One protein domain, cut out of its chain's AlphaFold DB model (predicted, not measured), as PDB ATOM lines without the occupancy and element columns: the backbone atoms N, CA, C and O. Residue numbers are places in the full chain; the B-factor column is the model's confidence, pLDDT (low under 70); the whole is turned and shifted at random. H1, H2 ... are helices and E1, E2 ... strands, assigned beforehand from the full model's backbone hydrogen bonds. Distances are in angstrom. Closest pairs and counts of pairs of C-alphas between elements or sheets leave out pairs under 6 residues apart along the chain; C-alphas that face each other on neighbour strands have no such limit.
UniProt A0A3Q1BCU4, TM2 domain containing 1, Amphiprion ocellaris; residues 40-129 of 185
ATOM      1  N   GLU A  40      84.344 -22.103  69.408       93.06
ATOM      2  CA  GLU A  40      83.219 -22.880  68.860       93.06
ATOM      3  C   GLU A  40      82.060 -23.066  69.865       93.06
ATOM      4  O   GLU A  40      80.924 -23.303  69.457       93.06
ATOM      5  N   ASN A  41      82.336 -22.945  71.171       93.56
ATOM      6  CA  ASN A  41      81.373 -23.121  72.264       93.56
ATOM      7  C   ASN A  41      80.776 -21.799  72.771       93.56
ATOM      8  O   ASN A  41      79.980 -21.815  73.715       93.56
ATOM      9  N   LEU A  42      81.142 -20.660  72.173       92.75
ATOM     10  CA  LEU A  42      80.559 -19.371  72.535       92.75
ATOM     11  C   LEU A  42      79.032 -19.413  72.396       92.75
ATOM     12  O   LEU A  42      78.468 -20.054  71.504       92.75
ATOM     13  N   ARG A  43      78.337 -18.722  73.298       92.50
ATOM     14  CA  ARG A  43      76.871 -18.662  73.303       92.50
ATOM     15  C   ARG A  43      76.378 -17.659  72.266       92.50
ATOM     16  O   ARG A  43      77.075 -16.718  71.893       92.50
ATOM     17  N   LEU A  44      75.134 -17.832  71.823       90.25
ATOM     18  CA  LEU A  44      74.467 -16.826  70.993       90.25
ATOM     19  C   LEU A  44      74.487 -15.466  71.712       90.25
ATOM     20  O   LEU A  44      74.251 -15.398  72.918       90.25
ATOM     21  N   GLY A  45      74.810 -14.402  70.978       90.69
ATOM     22  CA  GLY A  45      75.015 -13.056  71.526       90.69
ATOM     23  C   GLY A  45      76.464 -12.732  71.915       90.69
ATOM     24  O   GLY A  45      76.788 -11.556  72.065       90.69
ATOM     25  N   GLN A  46      77.342 -13.737  72.019       94.12
ATOM     26  CA  GLN A  46      78.793 -13.561  72.201       94.12
ATOM     27  C   GLN A  46      79.573 -13.606  70.881       94.12
ATOM     28  O   GLN A  46      80.780 -13.395  70.867       94.12
ATOM     29  N   TYR A  47      78.903 -13.896  69.771       94.94
ATOM     30  CA  TYR A  47      79.475 -13.870  68.434       94.94
ATOM     31  C   TYR A  47      78.401 -13.480  67.420       94.94
ATOM     32  O   TYR A  47      77.201 -13.599  67.690       94.94
ATOM     33  N   PHE A  48      78.851 -13.052  66.249       94.19
ATOM     34  CA  PHE A  48      78.040 -12.752  65.079       94.19
ATOM     35  C   PHE A  48      78.582 -13.541  63.885       94.19
ATOM     36  O   PHE A  48      79.792 -13.611  63.713       94.19
ATOM     37  N   CYS A  49      77.726 -14.158  63.071       94.38
ATOM     38  CA  CYS A  49      78.172 -14.833  61.849       94.38
ATOM     39  C   CYS A  49      77.811 -13.994  60.634       94.38
ATOM     40  O   CYS A  49      76.710 -13.457  60.570       94.38
ATOM     41  N   LYS A  50      78.735 -13.912  59.678       92.38
ATOM     42  CA  LYS A  50      78.476 -13.272  58.391       92.38
ATOM     43  C   LYS A  50      77.446 -14.066  57.600       92.38
ATOM     44  O   LYS A  50      77.338 -15.288  57.739       92.38
ATOM     45  N   ASP A  51      76.762 -13.360  56.715       89.50
ATOM     46  CA  ASP A  51      75.885 -13.986  55.743       89.50
ATOM     47  C   ASP A  51      76.676 -14.882  54.783       89.50
ATOM     48  O   ASP A  51      77.792 -14.530  54.376       89.50
ATOM     49  N   PRO A  52      76.127 -16.051  54.410       89.88
ATOM     50  CA  PRO A  52      76.736 -16.882  53.389       89.88
ATOM     51  C   PRO A  52      76.732 -16.135  52.058       89.88
ATOM     52  O   PRO A  52      75.719 -15.575  51.641       89.88
ATOM     53  N   LYS A  53      77.863 -16.171  51.357       89.62
ATOM     54  CA  LYS A  53      77.934 -15.670  49.988       89.62
ATOM     55  C   LYS A  53      77.120 -16.592  49.082       89.62
ATOM     56  O   LYS A  53      77.298 -17.807  49.152       89.62
ATOM     57  N   ILE A  54      76.213 -16.023  48.294       87.31
ATOM     58  CA  ILE A  54      75.301 -16.765  47.417       87.31
ATOM     59  C   ILE A  54      75.902 -16.858  46.015       87.31
ATOM     60  O   ILE A  54      76.403 -15.868  45.488       87.31
ATOM     61  N   ASP A  55      75.843 -18.047  45.425       85.81
ATOM     62  CA  ASP A  55      76.139 -18.267  44.016       85.81
ATOM     63  C   ASP A  55      74.952 -17.800  43.161       85.81
ATOM     64  O   ASP A  55      73.839 -18.321  43.261       85.81
ATOM     65  N   GLU A  56      75.204 -16.824  42.291       86.00
ATOM     66  CA  GLU A  56      74.208 -16.240  41.390       86.00
ATOM     67  C   GLU A  56      73.547 -17.281  40.471       86.00
ATOM     68  O   GLU A  56      72.370 -17.143  40.131       86.00
ATOM     69  N   ALA A  57      74.274 -18.338  40.082       86.12
ATOM     70  CA  ALA A  57      73.769 -19.355  39.163       86.12
ATOM     71  C   ALA A  57      72.761 -20.313  39.818       86.12
ATOM     72  O   ALA A  57      71.857 -20.810  39.145       86.12
ATOM     73  N   THR A  58      72.919 -20.589  41.114       80.81
ATOM     74  CA  THR A  58      72.184 -21.652  41.821       80.81
ATOM     75  C   THR A  58      71.315 -21.143  42.965       80.81
ATOM     76  O   THR A  58      70.422 -21.861  43.408       80.81
ATOM     77  N   GLN A  59      71.528 -19.905  43.422       85.25
ATOM     78  CA  GLN A  59      70.923 -19.344  44.635       85.25
ATOM     79  C   GLN A  59      71.256 -20.150  45.907       85.25
ATOM     80  O   GLN A  59      70.560 -20.052  46.920       85.25
ATOM     81  N   GLU A  60      72.332 -20.939  45.873       84.06
ATOM     82  CA  GLU A  60      72.864 -21.677  47.017       84.06
ATOM     83  C   GLU A  60      74.097 -20.963  47.602       84.06
ATOM     84  O   GLU A  60      74.723 -20.150  46.922       84.06
ATOM     85  N   PRO A  61      74.486 -21.235  48.860       89.56
ATOM     86  CA  PRO A  61      75.767 -20.768  49.381       89.56
ATOM     87  C   PRO A  61      76.939 -21.254  48.513       89.56
ATOM     88  O   PRO A  61      77.020 -22.442  48.211       89.56
ATOM     89  N   GLU A  62      77.893 -20.380  48.185       89.19
ATOM     90  CA  GLU A  62      79.002 -20.679  47.257       89.19
ATOM     91  C   GLU A  62      79.826 -21.916  47.647       89.19
ATOM     92  O   GLU A  62      80.323 -22.637  46.787       89.19
ATOM     93  N   ASN A  63      79.985 -22.176  48.948       89.75
ATOM     94  CA  ASN A  63      80.742 -23.322  49.455       89.75
ATOM     95  C   ASN A  63      79.828 -24.479  49.879       89.75
ATOM     96  O   ASN A  63      80.107 -25.172  50.863       89.75
ATOM     97  N   CYS A  64      78.700 -24.650  49.189       89.56
ATOM     98  CA  CYS A  64      77.814 -25.766  49.437       89.56
ATOM     99  C   CYS A  64      78.427 -27.078  48.944       89.56
ATOM    100  O   CYS A  64      78.630 -27.296  47.750       89.56
ATOM    101  N   ARG A  65      78.684 -27.991  49.877       88.12
ATOM    102  CA  ARG A  65      79.148 -29.343  49.595       88.12
ATOM    103  C   ARG A  65      78.436 -30.333  50.502       88.12
ATOM    104  O   ARG A  65      78.272 -30.092  51.696       88.12
ATOM    105  N   ASP A  66      77.997 -31.450  49.929       88.12
ATOM    106  CA  ASP A  66      77.327 -32.522  50.673       88.12
ATOM    107  C   ASP A  66      76.150 -31.995  51.525       88.12
ATOM    108  O   ASP A  66      75.960 -32.397  52.670       88.12
ATOM    109  N   THR A  67      75.360 -31.061  50.971       85.81
ATOM    110  CA  THR A  67      74.223 -30.367  51.623       85.81
ATOM    111  C   THR A  67      74.580 -29.449  52.796       85.81
ATOM    112  O   THR A  67      73.702 -29.038  53.557       85.81
ATOM    113  N   THR A  68      75.851 -29.084  52.950       90.06
ATOM    114  CA  THR A  68      76.317 -28.182  54.006       90.06
ATOM    115  C   THR A  68      77.265 -27.120  53.470       90.06
ATOM    116  O   THR A  68      78.027 -27.366  52.544       90.06
ATOM    117  N   ALA A  69      77.232 -25.931  54.059       91.88
ATOM    118  CA  ALA A  69      78.173 -24.856  53.782       91.88
ATOM    119  C   ALA A  69      78.718 -24.294  55.096       91.88
ATOM    120  O   ALA A  69      78.213 -24.603  56.175       91.88
ATOM    121  N   TRP A  70      79.749 -23.462  55.013       92.88
ATOM    122  CA  TRP A  70      80.383 -22.851  56.180       92.88
ATOM    123  C   TRP A  70      80.204 -21.341  56.133       92.88
ATOM    124  O   TRP A  70      80.293 -20.742  55.064       92.88
ATOM    125  N   VAL A  71      79.987 -20.739  57.298       94.25
ATOM    126  CA  VAL A  71      79.959 -19.286  57.480       94.25
ATOM    127  C   VAL A  71      80.982 -18.870  58.522       94.25
ATOM    128  O   VAL A  71      81.226 -19.591  59.493       94.25
ATOM    129  N   GLU A  72      81.579 -17.706  58.310       94.94
ATOM    130  CA  GLU A  72      82.554 -17.121  59.225       94.94
ATOM    131  C   GLU A  72      81.838 -16.470  60.409       94.94
ATOM    132  O   GLU A  72      80.934 -15.655  60.220       94.94
ATOM    133  N   CYS A  73      82.266 -16.797  61.628       95.31
ATOM    134  CA  CYS A  73      81.732 -16.227  62.857       95.31
ATOM    135  C   CYS A  73      82.807 -15.449  63.625       95.31
ATOM    136  O   CYS A  73      83.939 -15.901  63.810       95.31
ATOM    137  N   LEU A  74      82.415 -14.262  64.074       95.69
ATOM    138  CA  LEU A  74      83.228 -13.228  64.684       95.69
ATOM    139  C   LEU A  74      82.814 -13.092  66.152       95.69
ATOM    140  O   LEU A  74      81.665 -12.733  66.431       95.69
ATOM    141  N   PRO A  75      83.694 -13.423  67.108       96.19
ATOM    142  CA  PRO A  75      83.443 -13.185  68.523       96.19
ATOM    143  C   PRO A  75      83.260 -11.693  68.815       96.19
ATOM    144  O   PRO A  75      83.880 -10.848  68.179       96.19
ATOM    145  N   ALA A  76      82.423 -11.362  69.794       95.75
ATOM    146  CA  ALA A  76      82.201  -9.982  70.210       95.75
ATOM    147  C   ALA A  76      83.489  -9.340  70.778       95.75
ATOM    148  O   ALA A  76      84.353 -10.050  71.306       95.75
ATOM    149  N   PRO A  77      83.613  -7.998  70.732       95.19
ATOM    150  CA  PRO A  77      84.749  -7.287  71.311       95.19
ATOM    151  C   PRO A  77      84.987  -7.677  72.770       95.19
ATOM    152  O   PRO A  77      84.047  -7.793  73.557       95.19
ATOM    153  N   ASN A  78      86.260  -7.778  73.150       93.62
ATOM    154  CA  ASN A  78      86.723  -8.103  74.501       93.62
ATOM    155  C   ASN A  78      86.373  -9.507  75.009       93.62
ATOM    156  O   ASN A  78      86.542  -9.764  76.201       93.62
ATOM    157  N   ILE A  79      85.945 -10.419  74.140       92.06
ATOM    158  CA  ILE A  79      85.841 -11.838  74.484       92.06
ATOM    159  C   ILE A  79      87.184 -12.515  74.217       92.06
ATOM    160  O   ILE A  79      87.765 -12.342  73.144       92.06
ATOM    161  N   SER A  80      87.678 -13.276  75.195       93.44
ATOM    162  CA  SER A  80      88.765 -14.233  74.997       93.44
ATOM    163  C   SER A  80      88.202 -15.641  74.865       93.44
ATOM    164  O   SER A  80      87.283 -16.034  75.584       93.44
ATOM    165  N   CYS A  81      88.719 -16.390  73.899       94.00
ATOM    166  CA  CYS A  81      88.381 -17.794  73.723       94.00
ATOM    167  C   CYS A  81      89.555 -18.554  73.110       94.00
ATOM    168  O   CYS A  81      90.463 -17.969  72.506       94.00
ATOM    169  N   ARG A  82      89.542 -19.877  73.266       94.81
ATOM    170  CA  ARG A  82      90.569 -20.749  72.704       94.81
ATOM    171  C   ARG A  82      90.224 -21.125  71.270       94.81
ATOM    172  O   ARG A  82      89.186 -21.743  71.014       94.81
ATOM    173  N   LEU A  83      91.114 -20.800  70.338       93.38
ATOM    174  CA  LEU A  83      91.014 -21.248  68.953       93.38
ATOM    175  C   LEU A  83      91.192 -22.773  68.864       93.38
ATOM    176  O   LEU A  83      91.743 -23.412  69.766       93.38
ATOM    177  N   SER A  84      90.792 -23.367  67.740       89.62
ATOM    178  CA  SER A  84      91.016 -24.795  67.453       89.62
ATOM    179  C   SER A  84      92.501 -25.191  67.532       89.62
ATOM    180  O   SER A  84      92.822 -26.308  67.932       89.62
ATOM    181  N   ASN A  85      93.401 -24.241  67.265       90.25
ATOM    182  CA  ASN A  85      94.856 -24.387  67.370       90.25
ATOM    183  C   ASN A  85      95.390 -24.387  68.819       90.25
ATOM    184  O   ASN A  85      96.591 -24.530  69.029       90.25
ATOM    185  N   GLY A  86      94.528 -24.202  69.824       89.31
ATOM    186  CA  GLY A  86      94.901 -24.186  71.242       89.31
ATOM    187  C   GLY A  86      95.377 -22.829  71.769       89.31
ATOM    188  O   GLY A  86      95.615 -22.702  72.965       89.31
ATOM    189  N   THR A  87      95.488 -21.817  70.909       91.12
ATOM    190  CA  THR A  87      95.876 -20.456  71.293       91.12
ATOM    191  C   THR A  87      94.686 -19.707  71.879       91.12
ATOM    192  O   THR A  87      93.601 -19.723  71.297       91.12
ATOM    193  N   GLU A  88      94.884 -19.039  73.012       93.31
ATOM    194  CA  GLU A  88      93.924 -18.063  73.518       93.31
ATOM    195  C   GLU A  88      94.081 -16.756  72.742       93.31
ATOM    196  O   GLU A  88      95.191 -16.241  72.586       93.31
ATOM    197  N   PHE A  89      92.966 -16.229  72.244       92.94
ATOM    198  CA  PHE A  89      92.939 -14.957  71.539       92.94
ATOM    199  C   PHE A  89      91.832 -14.077  72.102       92.94
ATOM    200  O   PHE A  89      90.732 -14.558  72.378       92.94
ATOM    201  N   ARG A  90      92.129 -12.786  72.264       94.62
ATOM    202  CA  ARG A  90      91.164 -11.771  72.685       94.62
ATOM    203  C   ARG A  90      90.754 -10.943  71.474       94.62
ATOM    204  O   ARG A  90      91.597 -10.284  70.874       94.62
ATOM    205  N   PHE A  91      89.470 -10.987  71.146       95.00
ATOM    206  CA  PHE A  91      88.920 -10.443  69.907       95.00
ATOM    207  C   PHE A  91      88.519  -8.970  70.036       95.00
ATOM    208  O   PHE A  91      88.091  -8.518  71.105       95.00
ATOM    209  N   SER A  92      88.626  -8.233  68.928       94.12
ATOM    210  CA  SER A  92      88.182  -6.838  68.800       94.12
ATOM    211  C   SER A  92      86.773  -6.732  68.219       94.12
ATOM    212  O   SER A  92      86.143  -5.690  68.368       94.12
ATOM    213  N   GLY A  93      86.260  -7.807  67.612       92.31
ATOM    214  CA  GLY A  93      84.914  -7.870  67.026       92.31
ATOM    215  C   GLY A  93      84.896  -8.068  65.511       92.31
ATOM    216  O   GLY A  93      83.868  -8.460  64.965       92.31
ATOM    217  N   ASP A  94      86.031  -7.837  64.853       93.38
ATOM    218  CA  ASP A  94      86.155  -7.834  63.390       93.38
ATOM    219  C   ASP A  94      86.911  -9.063  62.860       93.38
ATOM    220  O   ASP A  94      86.911  -9.349  61.660       93.38
ATOM    221  N   GLU A  95      87.553  -9.817  63.753       94.69
ATOM    222  CA  GLU A  95      88.332 -10.991  63.400       94.69
ATOM    223  C   GLU A  95      87.475 -12.265  63.404       94.69
ATOM    224  O   GLU A  95      86.624 -12.484  64.269       94.69
ATOM    225  N   VAL A  96      87.735 -13.153  62.441       94.81
ATOM    226  CA  VAL A  96      87.080 -14.463  62.380       94.81
ATOM    227  C   VAL A  96      87.638 -15.352  63.490       94.81
ATOM    228  O   VAL A  96      88.837 -15.621  63.537       94.81
ATOM    229  N   GLY A  97      86.765 -15.823  64.377       93.62
ATOM    230  CA  GLY A  97      87.144 -16.728  65.463       93.62
ATOM    231  C   GLY A  97      86.959 -18.197  65.103       93.62
ATOM    232  O   GLY A  97      87.784 -19.035  65.461       93.62
ATOM    233  N   PHE A  98      85.874 -18.526  64.402       95.19
ATOM    234  CA  PHE A  98      85.559 -19.898  64.008       95.19
ATOM    235  C   PHE A  98      84.595 -19.929  62.819       95.19
ATOM    236  O   PHE A  98      83.925 -18.940  62.520       95.19
ATOM    237  N   ASN A  99      84.495 -21.091  62.173       94.69
ATOM    238  CA  ASN A  99      83.535 -21.332  61.101       94.69
ATOM    239  C   ASN A  99      82.396 -22.209  61.611       94.69
ATOM    240  O   ASN A  99      82.632 -23.211  62.288       94.69
ATOM    241  N   LYS A 100      81.162 -21.858  61.257       92.06
ATOM    242  CA  LYS A 100      79.969 -22.618  61.627       92.06
ATOM    243  C   LYS A 100      79.344 -23.256  60.398       92.06
ATOM    244  O   LYS A 100      79.245 -22.628  59.349       92.06
ATOM    245  N   THR A 101      78.908 -24.501  60.534       91.88
ATOM    246  CA  THR A 101      78.215 -25.217  59.464       91.88
ATOM    247  C   THR A 101      76.756 -24.788  59.381       91.88
ATOM    248  O   THR A 101      76.054 -24.738  60.394       91.88
ATOM    249  N   ILE A 102      76.286 -24.530  58.167       89.50
ATOM    250  CA  ILE A 102      74.891 -24.260  57.839       89.50
ATOM    251  C   ILE A 102      74.385 -25.295  56.828       89.50
ATOM    252  O   ILE A 102      75.155 -25.758  55.985       89.50
ATOM    253  N   PRO A 103      73.104 -25.687  56.889       87.69
ATOM    254  CA  PRO A 103      72.533 -26.578  55.892       87.69
ATOM    255  C   PRO A 103      72.320 -25.824  54.577       87.69
ATOM    256  O   PRO A 103      71.724 -24.746  54.565       87.69
ATOM    257  N   CYS A 104      72.742 -26.421  53.469       85.69
ATOM    258  CA  CYS A 104      72.258 -26.030  52.156       85.69
ATOM    259  C   CYS A 104      70.892 -26.654  51.932       85.69
ATOM    260  O   CYS A 104      70.670 -27.836  52.216       85.69
ATOM    261  N   ARG A 105      69.969 -25.880  51.383       71.75
ATOM    262  CA  ARG A 105      68.686 -26.409  50.954       71.75
ATOM    263  C   ARG A 105      68.342 -25.782  49.622       71.75
ATOM    264  O   ARG A 105      68.390 -24.565  49.503       71.75
ATOM    265  N   ASN A 106      67.948 -26.625  48.679       58.53
ATOM    266  CA  ASN A 106      67.424 -26.191  47.396       58.53
ATOM    267  C   ASN A 106      66.201 -25.288  47.652       58.53
ATOM    268  O   ASN A 106      65.222 -25.722  48.274       58.53
ATOM    269  N   VAL A 107      66.298 -24.008  47.294       54.00
ATOM    270  CA  VAL A 107      65.313 -22.991  47.671       54.00
ATOM    271  C   VAL A 107      64.080 -23.071  46.771       54.00
ATOM    272  O   VAL A 107      64.047 -22.548  45.665       54.00
ATOM    273  N   THR A 108      62.993 -23.651  47.280       52.75
ATOM    274  CA  THR A 108      61.670 -23.077  47.003       52.75
ATOM    275  C   THR A 108      61.443 -21.921  47.989       52.75
ATOM    276  O   THR A 108      61.919 -21.958  49.128       52.75
ATOM    277  N   ALA A 109      60.766 -20.860  47.541       52.16
ATOM    278  CA  ALA A 109      60.726 -19.523  48.158       52.16
ATOM    279  C   ALA A 109      60.381 -19.441  49.669       52.16
ATOM    280  O   ALA A 109      60.662 -18.431  50.313       52.16
ATOM    281  N   GLU A 110      59.820 -20.488  50.278       47.47
ATOM    282  CA  GLU A 110      59.477 -20.524  51.709       47.47
ATOM    283  C   GLU A 110      60.688 -20.585  52.660       47.47
ATOM    284  O   GLU A 110      60.587 -20.169  53.817       47.47
ATOM    285  N   VAL A 111      61.845 -21.088  52.215       53.69
ATOM    286  CA  VAL A 111      63.021 -21.265  53.096       53.69
ATOM    287  C   VAL A 111      63.788 -19.954  53.295       53.69
ATOM    288  O   VAL A 111      64.254 -19.686  54.406       53.69
ATOM    289  N   LEU A 112      63.829 -19.106  52.263       52.31
ATOM    290  CA  LEU A 112      64.402 -17.758  52.313       52.31
ATOM    291  C   LEU A 112      63.766 -16.938  53.440       52.31
ATOM    292  O   LEU A 112      64.475 -16.339  54.241       52.31
ATOM    293  N   HIS A 113      62.443 -17.017  53.601       51.50
ATOM    294  CA  HIS A 113      61.749 -16.324  54.684       51.50
ATOM    295  C   HIS A 113      62.174 -16.794  56.080       51.50
ATOM    296  O   HIS A 113      62.275 -15.970  56.980       51.50
ATOM    297  N   ARG A 114      62.459 -18.084  56.294       52.03
ATOM    298  CA  ARG A 114      62.879 -18.576  57.619       52.03
ATOM    299  C   ARG A 114      64.319 -18.180  57.957       52.03
ATOM    300  O   ARG A 114      64.588 -17.852  59.109       52.03
ATOM    301  N   TRP A 115      65.209 -18.174  56.966       55.19
ATOM    302  CA  TRP A 115      66.576 -17.665  57.110       55.19
ATOM    303  C   TRP A 115      66.586 -16.151  57.364       55.19
ATOM    304  O   TRP A 115      67.183 -15.697  58.337       55.19
ATOM    305  N   PHE A 116      65.821 -15.380  56.582       54.00
ATOM    306  CA  PHE A 116      65.638 -13.942  56.801       54.00
ATOM    307  C   PHE A 116      65.005 -13.621  58.158       54.00
ATOM    308  O   PHE A 116      65.354 -12.614  58.760       54.00
ATOM    309  N   LEU A 117      64.083 -14.446  58.664       51.34
ATOM    310  CA  LEU A 117      63.483 -14.229  59.984       51.34
ATOM    311  C   LEU A 117      64.485 -14.467  61.121       51.34
ATOM    312  O   LEU A 117      64.513 -13.664  62.046       51.34
ATOM    313  N   TRP A 118      65.346 -15.486  61.019       48.66
ATOM    314  CA  TRP A 118      66.459 -15.663  61.959       48.66
ATOM    315  C   TRP A 118      67.435 -14.474  61.903       48.66
ATOM    316  O   TRP A 118      67.815 -13.947  62.945       48.66
ATOM    317  N   ASN A 119      67.765 -13.990  60.698       51.75
ATOM    318  CA  ASN A 119      68.642 -12.829  60.514       51.75
ATOM    319  C   ASN A 119      68.029 -11.499  60.982       51.75
ATOM    320  O   ASN A 119      68.721 -10.645  61.529       51.75
ATOM    321  N   ARG A 120      66.720 -11.297  60.805       44.53
ATOM    322  CA  ARG A 120      66.040 -10.062  61.224       44.53
ATOM    323  C   ARG A 120      65.955  -9.942  62.746       44.53
ATOM    324  O   ARG A 120      65.981  -8.829  63.269       44.53
ATOM    325  N   ASP A 121      65.873 -11.065  63.456       43.78
ATOM    326  CA  ASP A 121      65.926 -11.074  64.920       43.78
ATOM    327  C   ASP A 121      67.338 -10.742  65.441       43.78
ATOM    328  O   ASP A 121      67.463 -10.091  66.480       43.78
ATOM    329  N   THR A 122      68.401 -11.080  64.699       48.81
ATOM    330  CA  THR A 122      69.765 -10.609  64.998       48.81
ATOM    331  C   THR A 122      69.984  -9.132  64.656       48.81
ATOM    332  O   THR A 122      70.650  -8.434  65.419       48.81
ATOM    333  N   ASP A 123      69.378  -8.626  63.579       42.53
ATOM    334  CA  ASP A 123      69.542  -7.235  63.128       42.53
ATOM    335  C   ASP A 123      68.823  -6.225  64.045       42.53
ATOM    336  O   ASP A 123      69.342  -5.151  64.349       42.53
ATOM    337  N   ARG A 124      67.659  -6.598  64.604       38.47
ATOM    338  CA  ARG A 124      66.962  -5.774  65.613       38.47
ATOM    339  C   ARG A 124      67.806  -5.531  66.862       38.47
ATOM    340  O   ARG A 124      67.802  -4.419  67.383       38.47
ATOM    341  N   LEU A 125      68.571  -6.536  67.292       42.06
ATOM    342  CA  LEU A 125      69.522  -6.417  68.403       42.06
ATOM    343  C   LEU A 125      70.698  -5.478  68.077       42.06
ATOM    344  O   LEU A 125      71.349  -4.967  68.990       42.06
ATOM    345  N   HIS A 126      70.974  -5.252  66.789       41.12
ATOM    346  CA  HIS A 126      72.046  -4.392  66.303       41.12
ATOM    347  C   HIS A 126      71.644  -2.906  66.286       41.12
ATOM    348  O   HIS A 126      72.464  -2.047  66.621       41.12
ATOM    349  N   THR A 127      70.379  -2.590  65.978       37.84
ATOM    350  CA  THR A 127      69.844  -1.215  66.050       37.84
ATOM    351  C   THR A 127      69.785  -0.652  67.472       37.84
ATOM    352  O   THR A 127      69.973   0.551  67.649       37.84
ATOM    353  N   ASP A 128      69.609  -1.494  68.493       36.38
ATOM    354  CA  ASP A 128      69.519  -1.030  69.886       36.38
ATOM    355  C   ASP A 128      70.884  -0.636  70.486       36.38
ATOM    356  O   ASP A 128      70.937   0.150  71.429       36.38
ATOM    357  N   ARG A 129      72.015  -1.100  69.926       41.53
ATOM    358  CA  ARG A 129      73.357  -0.725  70.425       41.53
ATOM    359  C   ARG A 129      73.886   0.611  69.908       41.53
ATOM    360  O   ARG A 129      74.811   1.145  70.511       41.53
TER     361      ARG A 129
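What this domain is: This is residues 40 to 129 of the 185 residues of the protein "TM2 domain containing 1" of Amphiprion ocellaris (UniProt A0A3Q1BCU4). A narrow three-stranded sheet, E1, E2 and E5, makes the middle, with the small hairpin of E3 and E4 at one end and the loop of the long link, residues 50 to 67, at the other; the single long helix H1 runs back along one side in the same general direction as E2, with a gap between it and the sheet. Residues 108 to 118 stand free. The printed part has 90 residues, with five named strands and then one named helix, in the order E1, E2, E3, E4, E5, H1; the sheets, E1 - E2 - E5 and E3 - E4, are antiparallel. The class is mixed, helices and strands, with under half of the residues in named elements. The whole is only just loose, close to compact, with a radius of gyration of the C-alphas of 14.7 A and spans of 41 by 33 by 20 A.

Where its parts are: E2, residues 68 to 75, is the longest strand, 22.1 A from C-alpha 68 at (76.317, -28.182, 54.006) to C-alpha 75. E5, residues 98 to 103, measures 16.7 A, and E1, residues 47 to 49, begins at C-alpha 47 at (79.475, -13.870, 68.434). E3 holds residues 80 to 82 and E4 residues 88 to 90. H1, residues 110 to 129, measures 30.6 A and ends at C-alpha 129 at (73.357, -0.725, 70.425); it has a kink of 27 degrees near residue 119.

How they stand to each other: E2 is the inner strand, and its pairing is staggered: residues 68 to 73 pair with E5 and residues 73 to 75 with E1. E2 and E5 are antiparallel at 144 degrees, with N 71 and O 100 within hydrogen-bond range at 2.9 A. E1 and E2 form a hairpin, antiparallel at 143 degrees; N 48 and O 74 are 2.8 A apart. E3 and E4 form another hairpin, antiparallel at 153 degrees, with N 81 and O 89 at 3.1 A, and E3 is apart from E1, E2 and E5. H1 is not on the sheet of E1, E2 and E5, with 3 pairs of C-alphas within 10 A, and it is apart from E1, E2, E3 and E4. In H1, 12 of 16 O i to N i+4 pairs are within hydrogen-bond range.

The domain as a whole: The two C-alphas farthest apart, those of Thr 87 and Ala 109, are 42.1 A from each other. The printed part has no cut. The link from E1 to E2, 18 residues, is long; those from E2 to E3 and from E3 to E4 are tight. The mean pLDDT of the printed part is 79.7, and residues 106 to 129 are under 70, with a mean of 47 over H1.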